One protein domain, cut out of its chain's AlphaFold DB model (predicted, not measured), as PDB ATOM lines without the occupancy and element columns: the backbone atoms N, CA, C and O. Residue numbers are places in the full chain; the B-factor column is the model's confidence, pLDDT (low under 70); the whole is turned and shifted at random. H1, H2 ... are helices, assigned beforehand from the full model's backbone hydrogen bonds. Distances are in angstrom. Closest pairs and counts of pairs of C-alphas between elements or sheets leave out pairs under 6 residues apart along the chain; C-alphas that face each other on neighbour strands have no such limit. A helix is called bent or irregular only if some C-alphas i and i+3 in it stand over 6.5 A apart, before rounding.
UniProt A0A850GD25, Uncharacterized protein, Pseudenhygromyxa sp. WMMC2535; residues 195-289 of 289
ATOM      1  N   SER A 195     -55.767 -29.325 -30.934       76.88
ATOM      2  CA  SER A 195     -54.575 -28.467 -30.936       76.88
ATOM      3  C   SER A 195     -53.330 -29.242 -30.517       76.88
ATOM      4  O   SER A 195     -53.381 -30.098 -29.638       76.88
ATOM      5  N   CYS A 196     -52.190 -28.912 -31.119       87.81
ATOM      6  CA  CYS A 196     -50.903 -29.479 -30.742       87.81
ATOM      7  C   CYS A 196     -50.608 -29.123 -29.286       87.81
ATOM      8  O   CYS A 196     -50.660 -27.953 -28.925       87.81
ATOM      9  N   VAL A 197     -50.249 -30.105 -28.456       89.81
ATOM     10  CA  VAL A 197     -49.975 -29.881 -27.024       89.81
ATOM     11  C   VAL A 197     -48.851 -28.867 -26.775       89.81
ATOM     12  O   VAL A 197     -48.820 -28.239 -25.728       89.81
ATOM     13  N   LEU A 198     -47.948 -28.667 -27.745       92.31
ATOM     14  CA  LEU A 198     -46.882 -27.660 -27.666       92.31
ATOM     15  C   LEU A 198     -47.385 -26.217 -27.834       92.31
ATOM     16  O   LEU A 198     -46.605 -25.280 -27.671       92.31
ATOM     17  N   ALA A 199     -48.664 -26.028 -28.153       87.38
ATOM     18  CA  ALA A 199     -49.345 -24.748 -28.036       87.38
ATOM     19  C   ALA A 199     -49.166 -24.183 -26.618       87.38
ATOM     20  O   ALA A 199     -49.525 -24.829 -25.636       87.38
ATOM     21  N   GLY A 200     -48.583 -22.991 -26.498       85.00
ATOM     22  CA  GLY A 200     -48.319 -22.360 -25.204       85.00
ATOM     23  C   GLY A 200     -47.183 -22.983 -24.387       85.00
ATOM     24  O   GLY A 200     -46.954 -22.554 -23.255       85.00
ATOM     25  N   ALA A 201     -46.456 -23.965 -24.930       92.19
ATOM     26  CA  ALA A 201     -45.282 -24.526 -24.274       92.19
ATOM     27  C   ALA A 201     -44.135 -23.507 -24.221       92.19
ATOM     28  O   ALA A 201     -44.008 -22.624 -25.075       92.19
ATOM     29  N   SER A 202     -43.256 -23.651 -23.227       93.00
ATOM     30  CA  SER A 202     -42.030 -22.858 -23.177       93.00
ATOM     31  C   SER A 202     -41.104 -23.192 -24.351       93.00
ATOM     32  O   SER A 202     -41.128 -24.296 -24.906       93.00
ATOM     33  N   THR A 203     -40.211 -22.259 -24.688       91.00
ATOM     34  CA  THR A 203     -39.137 -22.498 -25.663       91.00
ATOM     35  C   THR A 203     -38.324 -23.748 -25.308       91.00
ATOM     36  O   THR A 203     -37.998 -24.533 -26.193       91.00
ATOM     37  N   GLN A 204     -38.063 -23.986 -24.018       93.88
ATOM     38  CA  GLN A 204     -37.308 -25.152 -23.563       93.88
ATOM     39  C   GLN A 204     -38.036 -26.469 -23.874       93.88
ATOM     40  O   GLN A 204     -37.410 -27.424 -24.330       93.88
ATOM     41  N   LEU A 205     -39.353 -26.533 -23.664       95.44
ATOM     42  CA  LEU A 205     -40.149 -27.710 -24.021       95.44
ATOM     43  C   LEU A 205     -40.183 -27.951 -25.531       95.44
ATOM     44  O   LEU A 205     -40.062 -29.095 -25.973       95.44
ATOM     45  N   ILE A 206     -40.314 -26.881 -26.319       95.19
ATOM     46  CA  ILE A 206     -40.282 -26.949 -27.784       95.19
ATOM     47  C   ILE A 206     -38.933 -27.500 -28.265       95.19
ATOM     48  O   ILE A 206     -38.900 -28.402 -29.101       95.19
ATOM     49  N   GLU A 207     -37.822 -27.020 -27.707       93.19
ATOM     50  CA  GLU A 207     -36.477 -27.515 -28.020       93.19
ATOM     51  C   GLU A 207     -36.295 -28.994 -27.652       93.19
ATOM     52  O   GLU A 207     -35.697 -29.757 -28.420       93.19
ATOM     53  N   VAL A 208     -36.831 -29.428 -26.506       96.19
ATOM     54  CA  VAL A 208     -36.835 -30.847 -26.117       96.19
ATOM     55  C   VAL A 208     -37.614 -31.669 -27.138       96.19
ATOM     56  O   VAL A 208     -37.074 -32.635 -27.674       96.19
ATOM     57  N   ALA A 209     -38.845 -31.276 -27.468       95.50
ATOM     58  CA  ALA A 209     -39.661 -31.985 -28.449       95.50
ATOM     59  C   ALA A 209     -38.953 -32.083 -29.815       95.50
ATOM     60  O   ALA A 209     -38.837 -33.173 -30.380       95.50
ATOM     61  N   ALA A 210     -38.390 -30.973 -30.299       92.31
ATOM     62  CA  ALA A 210     -37.608 -30.922 -31.532       92.31
ATOM     63  C   ALA A 210     -36.388 -31.865 -31.494       92.31
ATOM     64  O   ALA A 210     -36.129 -32.587 -32.458       92.31
ATOM     65  N   THR A 211     -35.671 -31.926 -30.366       94.38
ATOM     66  CA  THR A 211     -34.514 -32.823 -30.170       94.38
ATOM     67  C   THR A 211     -34.900 -34.298 -30.305       94.38
ATOM     68  O   THR A 211     -34.139 -35.093 -30.860       94.38
ATOM     69  N   TYR A 212     -36.100 -34.659 -29.852       95.06
ATOM     70  CA  TYR A 212     -36.663 -36.005 -29.982       95.06
ATOM     71  C   TYR A 212     -37.345 -36.265 -31.337       95.06
ATOM     72  O   TYR A 212     -38.006 -37.292 -31.515       95.06
ATOM     73  N   GLY A 213     -37.171 -35.367 -32.313       92.06
ATOM     74  CA  GLY A 213     -37.723 -35.519 -33.657       92.06
ATOM     75  C   GLY A 213     -39.248 -35.456 -33.680       92.06
ATOM     76  O   GLY A 213     -39.883 -36.140 -34.482       92.06
ATOM     77  N   VAL A 214     -39.850 -34.700 -32.763       93.38
ATOM     78  CA  VAL A 214     -41.252 -34.309 -32.897       93.38
ATOM     79  C   VAL A 214     -41.321 -33.302 -34.037       93.38
ATOM     80  O   VAL A 214     -40.628 -32.291 -33.985       93.38
ATOM     81  N   GLY A 215     -42.115 -33.613 -35.059       92.44
ATOM     82  CA  GLY A 215     -42.425 -32.748 -36.195       92.44
ATOM     83  C   GLY A 215     -43.932 -32.481 -36.308       92.44
ATOM     84  O   GLY A 215     -44.712 -32.969 -35.476       92.44
ATOM     85  N   PRO A 216     -44.380 -31.747 -37.343       91.19
ATOM     86  CA  PRO A 216     -45.794 -31.415 -37.540       91.19
ATOM     87  C   PRO A 216     -46.697 -32.656 -37.635       91.19
ATOM     88  O   PRO A 216     -47.838 -32.624 -37.187       91.19
ATOM     89  N   GLU A 217     -46.192 -33.783 -38.140       89.50
ATOM     90  CA  GLU A 217     -46.935 -35.042 -38.252       89.50
ATOM     91  C   GLU A 217     -47.198 -35.746 -36.913       89.50
ATOM     92  O   GLU A 217     -48.039 -36.644 -36.855       89.50
ATOM     93  N   ARG A 218     -46.491 -35.351 -35.847       89.25
ATOM     94  CA  ARG A 218     -46.649 -35.884 -34.485       89.25
ATOM     95  C   ARG A 218     -47.450 -34.956 -33.579       89.25
ATOM     96  O   ARG A 218     -47.543 -35.219 -32.390       89.25
ATOM     97  N   CYS A 219     -48.052 -33.904 -34.128       88.44
ATOM     98  CA  CYS A 219     -48.896 -32.982 -33.383       88.44
ATOM     99  C   CYS A 219     -50.253 -32.795 -34.067       88.44
ATOM    100  O   CYS A 219     -50.333 -32.639 -35.286       88.44
ATOM    101  N   ALA A 220     -51.339 -32.804 -33.291       83.19
ATOM    102  CA  ALA A 220     -52.669 -32.516 -33.826       83.19
ATOM    103  C   ALA A 220     -52.724 -31.065 -34.337       83.19
ATOM    104  O   ALA A 220     -52.257 -30.159 -33.654       83.19
ATOM    105  N   CYS A 221     -53.213 -30.853 -35.564       78.69
ATOM    106  CA  CYS A 221     -53.204 -29.542 -36.233       78.69
ATOM    107  C   CYS A 221     -51.841 -28.820 -36.197       78.69
ATOM    108  O   CYS A 221     -51.798 -27.599 -36.228       78.69
ATOM    109  N   GLY A 222     -50.718 -29.550 -36.161       81.12
ATOM    110  CA  GLY A 222     -49.394 -28.965 -35.925       81.12
ATOM    111  C   GLY A 222     -48.912 -27.957 -36.974       81.12
ATOM    112  O   GLY A 222     -47.927 -27.268 -36.723       81.12
ATOM    113  N   ASP A 223     -49.583 -27.850 -38.123       86.31
ATOM    114  CA  ASP A 223     -49.205 -26.944 -39.209       86.31
ATOM    115  C   ASP A 223     -49.196 -25.469 -38.774       86.31
ATOM    116  O   ASP A 223     -48.357 -24.713 -39.254       86.31
ATOM    117  N   ASP A 224     -50.068 -25.048 -37.853       90.50
ATOM    118  CA  ASP A 224     -50.171 -23.648 -37.421       90.50
ATOM    119  C   ASP A 224     -49.408 -23.306 -36.128       90.50
ATOM    120  O   ASP A 224     -49.450 -22.156 -35.675       90.50
ATOM    121  N   LEU A 225     -48.632 -24.253 -35.584       93.50
ATOM    122  CA  LEU A 225     -47.938 -24.108 -34.298       93.50
ATOM    123  C   LEU A 225     -47.008 -22.886 -34.248       93.50
ATOM    124  O   LEU A 225     -46.992 -22.169 -33.250       93.50
ATOM    125  N   ILE A 226     -46.265 -22.601 -35.325       95.94
ATOM    126  CA  ILE A 226     -45.406 -21.404 -35.395       95.94
ATOM    127  C   ILE A 226     -46.254 -20.139 -35.212       95.94
ATOM    128  O   ILE A 226     -45.883 -19.249 -34.452       95.94
ATOM    129  N   GLY A 227     -47.407 -20.061 -35.877       95.12
ATOM    130  CA  GLY A 227     -48.328 -18.937 -35.734       95.12
ATOM    131  C   GLY A 227     -48.857 -18.798 -34.308       95.12
ATOM    132  O   GLY A 227     -48.880 -17.691 -33.772       95.12
ATOM    133  N   GLN A 228     -49.203 -19.916 -33.666       92.62
ATOM    134  CA  GLN A 228     -49.674 -19.929 -32.284       92.62
ATOM    135  C   GLN A 228     -48.603 -19.448 -31.294       92.62
ATOM    136  O   GLN A 228     -48.883 -18.578 -30.470       92.62
ATOM    137  N   VAL A 229     -47.357 -19.910 -31.436       94.56
ATOM    138  CA  VAL A 229     -46.215 -19.438 -30.629       94.56
ATOM    139  C   VAL A 229     -46.005 -17.929 -30.794       94.56
ATOM    140  O   VAL A 229     -45.777 -17.220 -29.811       94.56
ATOM    141  N   VAL A 230     -46.144 -17.405 -32.016       95.62
ATOM    142  CA  VAL A 230     -46.051 -15.959 -32.273       95.62
ATOM    143  C   VAL A 230     -47.223 -15.190 -31.661       95.62
ATOM    144  O   VAL A 230     -47.016 -14.066 -31.216       95.62
ATOM    145  N   VAL A 231     -48.436 -15.746 -31.609       93.75
ATOM    146  CA  VAL A 231     -49.621 -15.100 -31.004       93.75
ATOM    147  C   VAL A 231     -49.552 -15.086 -29.478       93.75
ATOM    148  O   VAL A 231     -49.870 -14.070 -28.860       93.75
ATOM    149  N   GLU A 232     -49.134 -16.188 -28.864       91.69
ATOM    150  CA  GLU A 232     -49.164 -16.373 -27.409       91.69
ATOM    151  C   GLU A 232     -47.894 -15.867 -26.720       91.69
ATOM    152  O   GLU A 232     -47.931 -15.452 -25.560       91.69
ATOM    153  N   GLY A 233     -46.772 -15.840 -27.441       92.62
ATOM    154  CA  GLY A 233     -45.479 -15.462 -26.890       92.62
ATOM    155  C   GLY A 233     -45.445 -14.043 -26.319       92.62
ATOM    156  O   GLY A 233     -46.097 -13.126 -26.818       92.62
ATOM    157  N   VAL A 234     -44.671 -13.826 -25.259       92.81
ATOM    158  CA  VAL A 234     -44.582 -12.510 -24.597       92.81
ATOM    159  C   VAL A 234     -43.286 -11.786 -24.958       92.81
ATOM    160  O   VAL A 234     -43.281 -10.566 -25.127       92.81
ATOM    161  N   HIS A 235     -42.192 -12.532 -25.097       95.50
ATOM    162  CA  HIS A 235     -40.853 -11.997 -25.296       95.50
ATOM    163  C   HIS A 235     -40.315 -12.389 -26.674       95.50
ATOM    164  O   HIS A 235     -40.044 -13.557 -26.925       95.50
ATOM    165  N   ASP A 236     -40.113 -11.401 -27.549       96.50
ATOM    166  CA  ASP A 236     -39.670 -11.600 -28.940       96.50
ATOM    167  C   ASP A 236     -38.431 -12.506 -29.066       96.50
ATOM    168  O   ASP A 236     -38.408 -13.401 -29.895       96.50
ATOM    169  N   GLY A 237     -37.422 -12.357 -28.199       96.06
ATOM    170  CA  GLY A 237     -36.231 -13.220 -28.246       96.06
ATOM    171  C   GLY A 237     -36.510 -14.702 -27.950       96.06
ATOM    172  O   GLY A 237     -35.915 -15.579 -28.578       96.06
ATOM    173  N   GLU A 238     -37.422 -14.992 -27.018       94.56
ATOM    174  CA  GLU A 238     -37.833 -16.365 -26.685       94.56
ATOM    175  C   GLU A 238     -38.692 -16.961 -27.804       94.56
ATOM    176  O   GLU A 238     -38.497 -18.116 -28.185       94.56
ATOM    177  N   VAL A 239     -39.578 -16.142 -28.383       95.50
ATOM    178  CA  VAL A 239     -40.402 -16.500 -29.544       95.50
ATOM    179  C   VAL A 239     -39.530 -16.791 -30.758       95.50
ATOM    180  O   VAL A 239     -39.697 -17.833 -31.378       95.50
ATOM    181  N   ALA A 240     -38.556 -15.935 -31.067       97.12
ATOM    182  CA  ALA A 240     -37.629 -16.134 -32.175       97.12
ATOM    183  C   ALA A 240     -36.860 -17.457 -32.041       97.12
ATOM    184  O   ALA A 240     -36.758 -18.203 -33.012       97.12
ATOM    185  N   SER A 241     -36.391 -17.773 -30.828       95.56
ATOM    186  CA  SER A 241     -35.679 -19.026 -30.539       95.56
ATOM    187  C   SER A 241     -36.593 -20.249 -30.695       95.56
ATOM    188  O   SER A 241     -36.211 -21.236 -31.321       95.56
ATOM    189  N   ALA A 242     -37.834 -20.171 -30.201       94.88
ATOM    190  CA  ALA A 242     -38.825 -21.234 -30.372       94.88
ATOM    191  C   ALA A 242     -39.194 -21.444 -31.850       94.88
ATOM    192  O   ALA A 242     -39.245 -22.577 -32.323       94.88
ATOM    193  N   VAL A 243     -39.407 -20.361 -32.601       96.31
ATOM    194  CA  VAL A 243     -39.693 -20.409 -34.041       96.31
ATOM    195  C   VAL A 243     -38.526 -21.022 -34.812       96.31
ATOM    196  O   VAL A 243     -38.754 -21.861 -35.680       96.31
ATOM    197  N   GLU A 244     -37.283 -20.667 -34.484       96.31
ATOM    198  CA  GLU A 244     -36.094 -21.274 -35.090       96.31
ATOM    199  C   GLU A 244     -36.034 -22.787 -34.823       96.31
ATOM    200  O   GLU A 244     -35.828 -23.565 -35.759       96.31
ATOM    201  N   ALA A 245     -36.292 -23.217 -33.581       95.31
ATOM    202  CA  ALA A 245     -36.335 -24.632 -33.211       95.31
ATOM    203  C   ALA A 245     -37.432 -25.403 -33.969       95.31
ATOM    204  O   ALA A 245     -37.179 -26.491 -34.489       95.31
ATOM    205  N   LEU A 246     -38.629 -24.822 -34.100       95.69
ATOM    206  CA  LEU A 246     -39.730 -25.411 -34.867       95.69
ATOM    207  C   LEU A 246     -39.392 -25.515 -36.360       95.69
ATOM    208  O   LEU A 246     -39.586 -26.562 -36.972       95.69
ATOM    209  N   ILE A 247     -38.831 -24.470 -36.968       96.25
ATOM    210  CA  ILE A 247     -38.422 -24.523 -38.381       96.25
ATOM    211  C   ILE A 247     -37.364 -25.615 -38.589       96.25
ATOM    212  O   ILE A 247     -37.464 -26.400 -39.534       96.25
ATOM    213  N   ALA A 248     -36.379 -25.712 -37.692       94.75
ATOM    214  CA  ALA A 248     -35.339 -26.737 -37.753       94.75
ATOM    215  C   ALA A 248     -35.901 -28.166 -37.650       94.75
ATOM    216  O   ALA A 248     -35.356 -29.087 -38.263       94.75
ATOM    217  N   ALA A 249     -37.004 -28.343 -36.926       94.12
ATOM    218  CA  ALA A 249     -37.700 -29.615 -36.787       94.12
ATOM    219  C   ALA A 249     -38.782 -29.864 -37.863       94.12
ATOM    220  O   ALA A 249     -39.480 -30.875 -37.824       94.12
ATOM    221  N   GLY A 250     -38.870 -28.998 -38.879       95.00
ATOM    222  CA  GLY A 250     -39.651 -29.240 -40.096       95.00
ATOM    223  C   GLY A 250     -41.022 -28.571 -40.140       95.00
ATOM    224  O   GLY A 250     -41.774 -28.810 -41.087       95.00
ATOM    225  N   TRP A 251     -41.354 -27.717 -39.170       95.38
ATOM    226  CA  TRP A 251     -42.566 -26.904 -39.247       95.38
ATOM    227  C   TRP A 251     -42.455 -25.836 -40.337       95.38
ATOM    228  O   TRP A 251     -41.416 -25.204 -40.529       95.38
ATOM    229  N   SER A 252     -43.553 -25.624 -41.063       95.56
ATOM    230  CA  SER A 252     -43.587 -24.673 -42.173       95.56
ATOM    231  C   SER A 252     -43.685 -23.228 -41.664       95.56
ATOM    232  O   SER A 252     -44.709 -22.870 -41.082       95.56
ATOM    233  N   PRO A 253     -42.711 -22.343 -41.957       96.62
ATOM    234  CA  PRO A 253     -42.788 -20.929 -41.570       96.62
ATOM    235  C   PRO A 253     -43.864 -20.146 -42.344       96.62
ATOM    236  O   PRO A 253     -44.162 -19.001 -42.010       96.62
ATOM    237  N   ALA A 254     -44.431 -20.742 -43.399       95.69
ATOM    238  CA  ALA A 254     -45.454 -20.140 -44.254       95.69
ATOM    239  C   ALA A 254     -46.876 -20.628 -43.940       95.69
ATOM    240  O   ALA A 254     -47.829 -20.145 -44.556       95.69
ATOM    241  N   ALA A 255     -47.033 -21.615 -43.053       93.38
ATOM    242  CA  ALA A 255     -48.343 -22.164 -42.743       93.38
ATOM    243  C   ALA A 255     -49.195 -21.112 -42.012       93.38
ATOM    244  O   ALA A 255     -48.735 -20.528 -41.029       93.38
ATOM    245  N   PRO A 256     -50.409 -20.814 -42.507       91.44
ATOM    246  CA  PRO A 256     -51.233 -19.770 -41.923       91.44
ATOM    247  C   PRO A 256     -51.759 -20.178 -40.549       91.44
ATOM    248  O   PRO A 256     -52.285 -21.278 -40.380       91.44
ATOM    249  N   TYR A 257     -51.707 -19.239 -39.608       87.62
ATOM    250  CA  TYR A 257     -52.398 -19.361 -38.337       87.62
ATOM    251  C   TYR A 257     -53.908 -19.333 -38.547       87.62
ATOM    252  O   TYR A 257     -54.439 -18.428 -39.204       87.62
ATOM    253  N   GLY A 258     -54.599 -20.329 -37.985       82.62
ATOM    254  CA  GLY A 258     -56.049 -20.393 -38.016       82.62
ATOM    255  C   GLY A 258     -56.608 -20.476 -39.439       82.62
ATOM    256  O   GLY A 258     -57.491 -19.715 -39.832       82.62
ATOM    257  N   ALA A 259     -56.108 -21.437 -40.219       77.50
ATOM    258  CA  ALA A 259     -56.520 -21.699 -41.602       77.50
ATOM    259  C   ALA A 259     -58.041 -21.909 -41.795       77.50
ATOM    260  O   ALA A 259     -58.547 -21.816 -42.913       77.50
ATOM    261  N   SER A 260     -58.775 -22.198 -40.717       75.31
ATOM    262  CA  SER A 260     -60.235 -22.322 -40.697       75.31
ATOM    263  C   SER A 260     -60.974 -20.979 -40.564       75.31
ATOM    264  O   SER A 260     -62.189 -20.927 -40.787       75.31
ATOM    265  N   TYR A 261     -60.280 -19.888 -40.223       78.94
ATOM    266  CA  TYR A 261     -60.858 -18.549 -40.142       78.94
ATOM    267  C   TYR A 261     -61.032 -17.912 -41.521       78.94
ATOM    268  O   TYR A 261     -60.463 -18.328 -42.527       78.94
ATOM    269  N   ARG A 262     -61.862 -16.862 -41.559       81.12
ATOM    270  CA  ARG A 262     -62.178 -16.125 -42.789       81.12
ATOM    271  C   ARG A 262     -60.940 -15.483 -43.421       81.12
ATOM    272  O   ARG A 262     -60.862 -15.451 -44.643       81.12
ATOM    273  N   ASP A 263     -60.023 -15.000 -42.588       84.44
ATOM    274  CA  ASP A 263     -58.840 -14.245 -42.989       84.44
ATOM    275  C   ASP A 263     -57.604 -14.869 -42.314       84.44
ATOM    276  O   ASP A 263     -57.212 -14.431 -41.230       84.44
ATOM    277  N   PRO A 264     -57.039 -15.949 -42.887       88.12
ATOM    278  CA  PRO A 264     -55.834 -16.576 -42.354       88.12
ATOM    279  C   PRO A 264     -54.650 -15.611 -42.431       88.12
ATOM    280  O   PRO A 264     -54.450 -14.955 -43.454       88.12
ATOM    281  N   ILE A 265     -53.854 -15.565 -41.366       94.31
ATOM    282  CA  ILE A 265     -52.687 -14.687 -41.249       94.31
ATOM    283  C   ILE A 265     -51.417 -15.529 -41.135       94.31
ATOM    284  O   ILE A 265     -51.390 -16.557 -40.457       94.31
ATOM    285  N   THR A 266     -50.358 -15.136 -41.833       95.81
ATOM    286  CA  THR A 266     -49.079 -15.854 -41.764       95.81
ATOM    287  C   THR A 266     -48.316 -15.515 -40.478       95.81
ATOM    288  O   THR A 266     -48.485 -14.421 -39.931       95.81
ATOM    289  N   PRO A 267     -47.407 -16.390 -40.008       96.88
ATOM    290  CA  PRO A 267     -46.565 -16.083 -38.855       96.88
ATOM    291  C   PRO A 267     -45.734 -14.806 -39.029       96.88
ATOM    292  O   PRO A 267     -45.530 -14.066 -38.072       96.88
ATOM    293  N   LEU A 268     -45.289 -14.508 -40.256       98.00
ATOM    294  CA  LEU A 268     -44.535 -13.287 -40.555       98.00
ATOM    295  C   LEU A 268     -45.397 -12.027 -40.421       98.00
ATOM    296  O   LEU A 268     -44.925 -11.013 -39.911       98.00
ATOM    297  N   GLU A 269     -46.646 -12.073 -40.884       97.12
ATOM    298  CA  GLU A 269     -47.593 -10.967 -40.716       97.12
ATOM    299  C   GLU A 269     -47.923 -10.757 -39.235       97.12
ATOM    300  O   GLU A 269     -47.838  -9.627 -38.759       97.12
ATOM    301  N   LEU A 270     -48.169 -11.838 -38.486       96.62
ATOM    302  CA  LEU A 270     -48.369 -11.790 -37.035       96.62
ATOM    303  C   LEU A 270     -47.175 -11.166 -36.304       96.62
ATOM    304  O   LEU A 270     -47.350 -10.270 -35.481       96.62
ATOM    305  N   ALA A 271     -45.949 -11.592 -36.621       97.88
ATOM    306  CA  ALA A 271     -44.747 -11.047 -35.996       97.88
ATOM    307  C   ALA A 271     -44.579  -9.543 -36.294       97.88
ATOM    308  O   ALA A 271     -44.190  -8.779 -35.412       97.88
ATOM    309  N   LYS A 272     -44.938  -9.101 -37.510       97.88
ATOM    310  CA  LYS A 272     -44.952  -7.682 -37.906       97.88
ATOM    311  C   LYS A 272     -45.999  -6.872 -37.149       97.88
ATOM    312  O   LYS A 272     -45.685  -5.779 -36.691       97.88
ATOM    313  N   GLU A 273     -47.208  -7.400 -36.975       97.12
ATOM    314  CA  GLU A 273     -48.260  -6.748 -36.181       97.12
ATOM    315  C   GLU A 273     -47.874  -6.591 -34.705       97.12
ATOM    316  O   GLU A 273     -48.277  -5.623 -34.058       97.12
ATOM    317  N   ARG A 274     -47.077  -7.527 -34.180       97.25
ATOM    318  CA  ARG A 274     -46.599  -7.525 -32.792       97.25
ATOM    319  C   ARG A 274     -45.269  -6.806 -32.573       97.25
ATOM    320  O   ARG A 274     -44.830  -6.730 -31.428       97.25
ATOM    321  N   GLU A 275     -44.648  -6.283 -33.631       97.81
ATOM    322  CA  GLU A 275     -43.328  -5.630 -33.585       97.81
ATOM    323  C   GLU A 275     -42.221  -6.559 -33.027       97.81
ATOM    324  O   GLU A 275     -41.333  -6.139 -32.284       97.81
ATOM    325  N   PHE A 276     -42.279  -7.850 -33.373       98.19
ATOM    326  CA  PHE A 276     -41.327  -8.885 -32.950       98.19
ATOM    327  C   PHE A 276     -40.133  -8.975 -33.913       98.19
ATOM    328  O   PHE A 276     -40.039  -9.879 -34.740       98.19
ATOM    329  N   GLU A 277     -39.234  -7.995 -33.842       98.44
ATOM    330  CA  GLU A 277     -38.101  -7.812 -34.763       98.44
ATOM    331  C   GLU A 277     -37.174  -9.034 -34.886       98.44
ATOM    332  O   GLU A 277     -36.759  -9.390 -35.993       98.44
ATOM    333  N   ALA A 278     -36.851  -9.707 -33.777       98.25
ATOM    334  CA  ALA A 278     -36.021 -10.910 -33.806       98.25
ATOM    335  C   ALA A 278     -36.752 -12.061 -34.509       98.25
ATOM    336  O   ALA A 278     -36.174 -12.739 -35.360       98.25
ATOM    337  N   THR A 279     -38.039 -12.238 -34.212       98.19
ATOM    338  CA  THR A 279     -38.883 -13.259 -34.841       98.19
ATOM    339  C   THR A 279     -39.078 -12.987 -36.337       98.19
ATOM    340  O   THR A 279     -38.994 -13.909 -37.149       98.19
ATOM    341  N   ILE A 280     -39.274 -11.722 -36.728       98.44
ATOM    342  CA  ILE A 280     -39.349 -11.294 -38.133       98.44
ATOM    343  C   ILE A 280     -38.070 -11.688 -38.868       98.44
ATOM    344  O   ILE A 280     -38.150 -12.276 -39.944       98.44
ATOM    345  N   ALA A 281     -36.899 -11.414 -38.285       98.12
ATOM    346  CA  ALA A 281     -35.620 -11.752 -38.901       98.12
ATOM    347  C   ALA A 281     -35.474 -13.265 -39.145       98.12
ATOM    348  O   ALA A 281     -35.058 -13.666 -40.234       98.12
ATOM    349  N   VAL A 282     -35.858 -14.103 -38.173       98.19
ATOM    350  CA  VAL A 282     -35.854 -15.571 -38.320       98.19
ATOM    351  C   VAL A 282     -36.782 -16.010 -39.461       98.19
ATOM    352  O   VAL A 282     -36.372 -16.768 -40.342       98.19
ATOM    353  N   LEU A 283     -38.014 -15.494 -39.490       98.19
ATOM    354  CA  LEU A 283     -39.014 -15.863 -40.495       98.19
ATOM    355  C   LEU A 283     -38.643 -15.390 -41.908       98.19
ATOM    356  O   LEU A 283     -38.832 -16.135 -42.868       98.19
ATOM    357  N   GLU A 284     -38.089 -14.185 -42.068       97.62
ATOM    358  CA  GLU A 284     -37.657 -13.676 -43.378       97.62
ATOM    359  C   GLU A 284     -36.491 -14.487 -43.953       97.62
ATOM    360  O   GLU A 284     -36.484 -14.775 -45.152       97.62
ATOM    361  N   VAL A 285     -35.542 -14.910 -43.111       97.50
ATOM    362  CA  VAL A 285     -34.455 -15.808 -43.529       97.50
ATOM    363  C   VAL A 285     -35.012 -17.159 -43.978       97.50
ATOM    364  O   VAL A 285     -34.617 -17.657 -45.030       97.50
ATOM    365  N   ALA A 286     -35.953 -17.730 -43.225       97.06
ATOM    366  CA  ALA A 286     -36.544 -19.025 -43.549       97.06
ATOM    367  C   ALA A 286     -37.420 -19.003 -44.818       97.06
ATOM    368  O   ALA A 286     -37.484 -19.998 -45.535       97.06
ATOM    369  N   LEU A 287     -38.084 -17.878 -45.113       95.75
ATOM    370  CA  LEU A 287     -38.960 -17.717 -46.284       95.75
ATOM    371  C   LEU A 287     -38.227 -17.242 -47.551       95.75
ATOM    372  O   LEU A 287     -38.742 -17.420 -48.655       95.75
ATOM    373  N   GLY A 288     -37.071 -16.590 -47.399       87.12
ATOM    374  CA  GLY A 288     -36.271 -16.036 -48.498       87.12
ATOM    375  C   GLY A 288     -35.051 -16.871 -48.906       87.12
ATOM    376  O   GLY A 288     -34.334 -16.457 -49.821       87.12
ATOM    377  N   GLY A 289     -34.798 -17.984 -48.210       58.78
ATOM    378  CA  GLY A 289     -33.718 -18.942 -48.480       58.78
ATOM    379  C   GLY A 289     -33.998 -19.942 -49.596       58.78
ATOM    380  O   GLY A 289     -35.157 -20.056 -50.052       58.78
TER     381      GLY A 289
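AT A GLANCE: This is residues 195 to 289 of the 289 residues of an uncharacterized protein of Pseudenhygromyxa sp. WMMC2535 (UniProt A0A850GD25). Five short helices form a compact cluster in two layers: H1, H3 and H5 lie side by side in a row and run the same way, with H3 in the middle, while H2 and H4 pack on one side of that row and run opposite ways to H3 and H5. H2 with H3 and H4 with H5 make two helical hairpins, and the long link between these hairpins swings out as a loop around Arg 262. The printed part has 95 residues with five named helices, H1 to H5 in that order, and no named strand; the class is all helix, with mostly aligned packing. It is compact, with a radius of gyration of the C-alphas of 11.8 A and spans of 31 by 29 by 27 A.

IN THESE COORDINATES: The printed part begins at Ser 195, and H1 follows at residues 203 to 211, 12.2 A long, with C-alpha 203 at (-39.137, -22.498, -25.663). H2, residues 222 to 232, is 15.2 A long and irregular, C-alphas 223 and 226 being 7.7 A apart. H3, residues 236 to 248, is the longest helix by residues, 18.0 A from C-alpha 236 at (-39.670, -11.600, -28.940) to C-alpha 248. H4 is residues 267 to 273, 9.9 A. H5, residues 277 to 288, is 16.1 A long and ends at C-alpha 288, (-36.271, -16.036, -48.498).

HOW THE PARTS SIT: H3 is the hub and touches three helices. H1 touches it at a shallow tilt of 10 degrees, the same way, the closest C-alphas being those of Thr 203 and Ala 242, 4.9 A apart. H5 touches H3 at a shallow tilt of 24 degrees, the same way, closest at the C-alphas of Ala 240 and Thr 279, 4.1 A. H2 touches H3 at a shallow tilt of 8 degrees, opposite ways, closest at the C-alphas of Ile 226 and Val 243, 6.0 A; the two form a hairpin. H4 touches H2 at a shallow tilt of 17 degrees, the same way, closest at the C-alphas of Gly 227 and Pro 267, 4.6 A. H4 and H5, also a hairpin, touch and run opposite ways at a tilt of 38 degrees, only just steep, closest at the C-alphas of Ala 271 and Ile 280, 5.8 A. H1 is apart from H2, H4 and H5. H2 and H5 are only just apart, 8.1 A at the closest. Every O i to N i+4 pair is within hydrogen-bond range in H1, H3, H4 and H5, and 5 of 7 in H2.

THE WHOLE: The C-alphas farthest apart are those of Tyr 212 and Arg 262, 34.8 A. The printed part has no cut and ends at Gly 289, the chain's last residue. The link from H3 to H4, residues 249 to 266, is long; its C-alphas lie 7 to 20 A from the mean of the C-alphas. The links from H2 to H3 and from H4 to H5 are tight, and that from H1 to H2 is short. The mean pLDDT of the printed part is 92.4, with residue 289 alone under 70 in this predicted model.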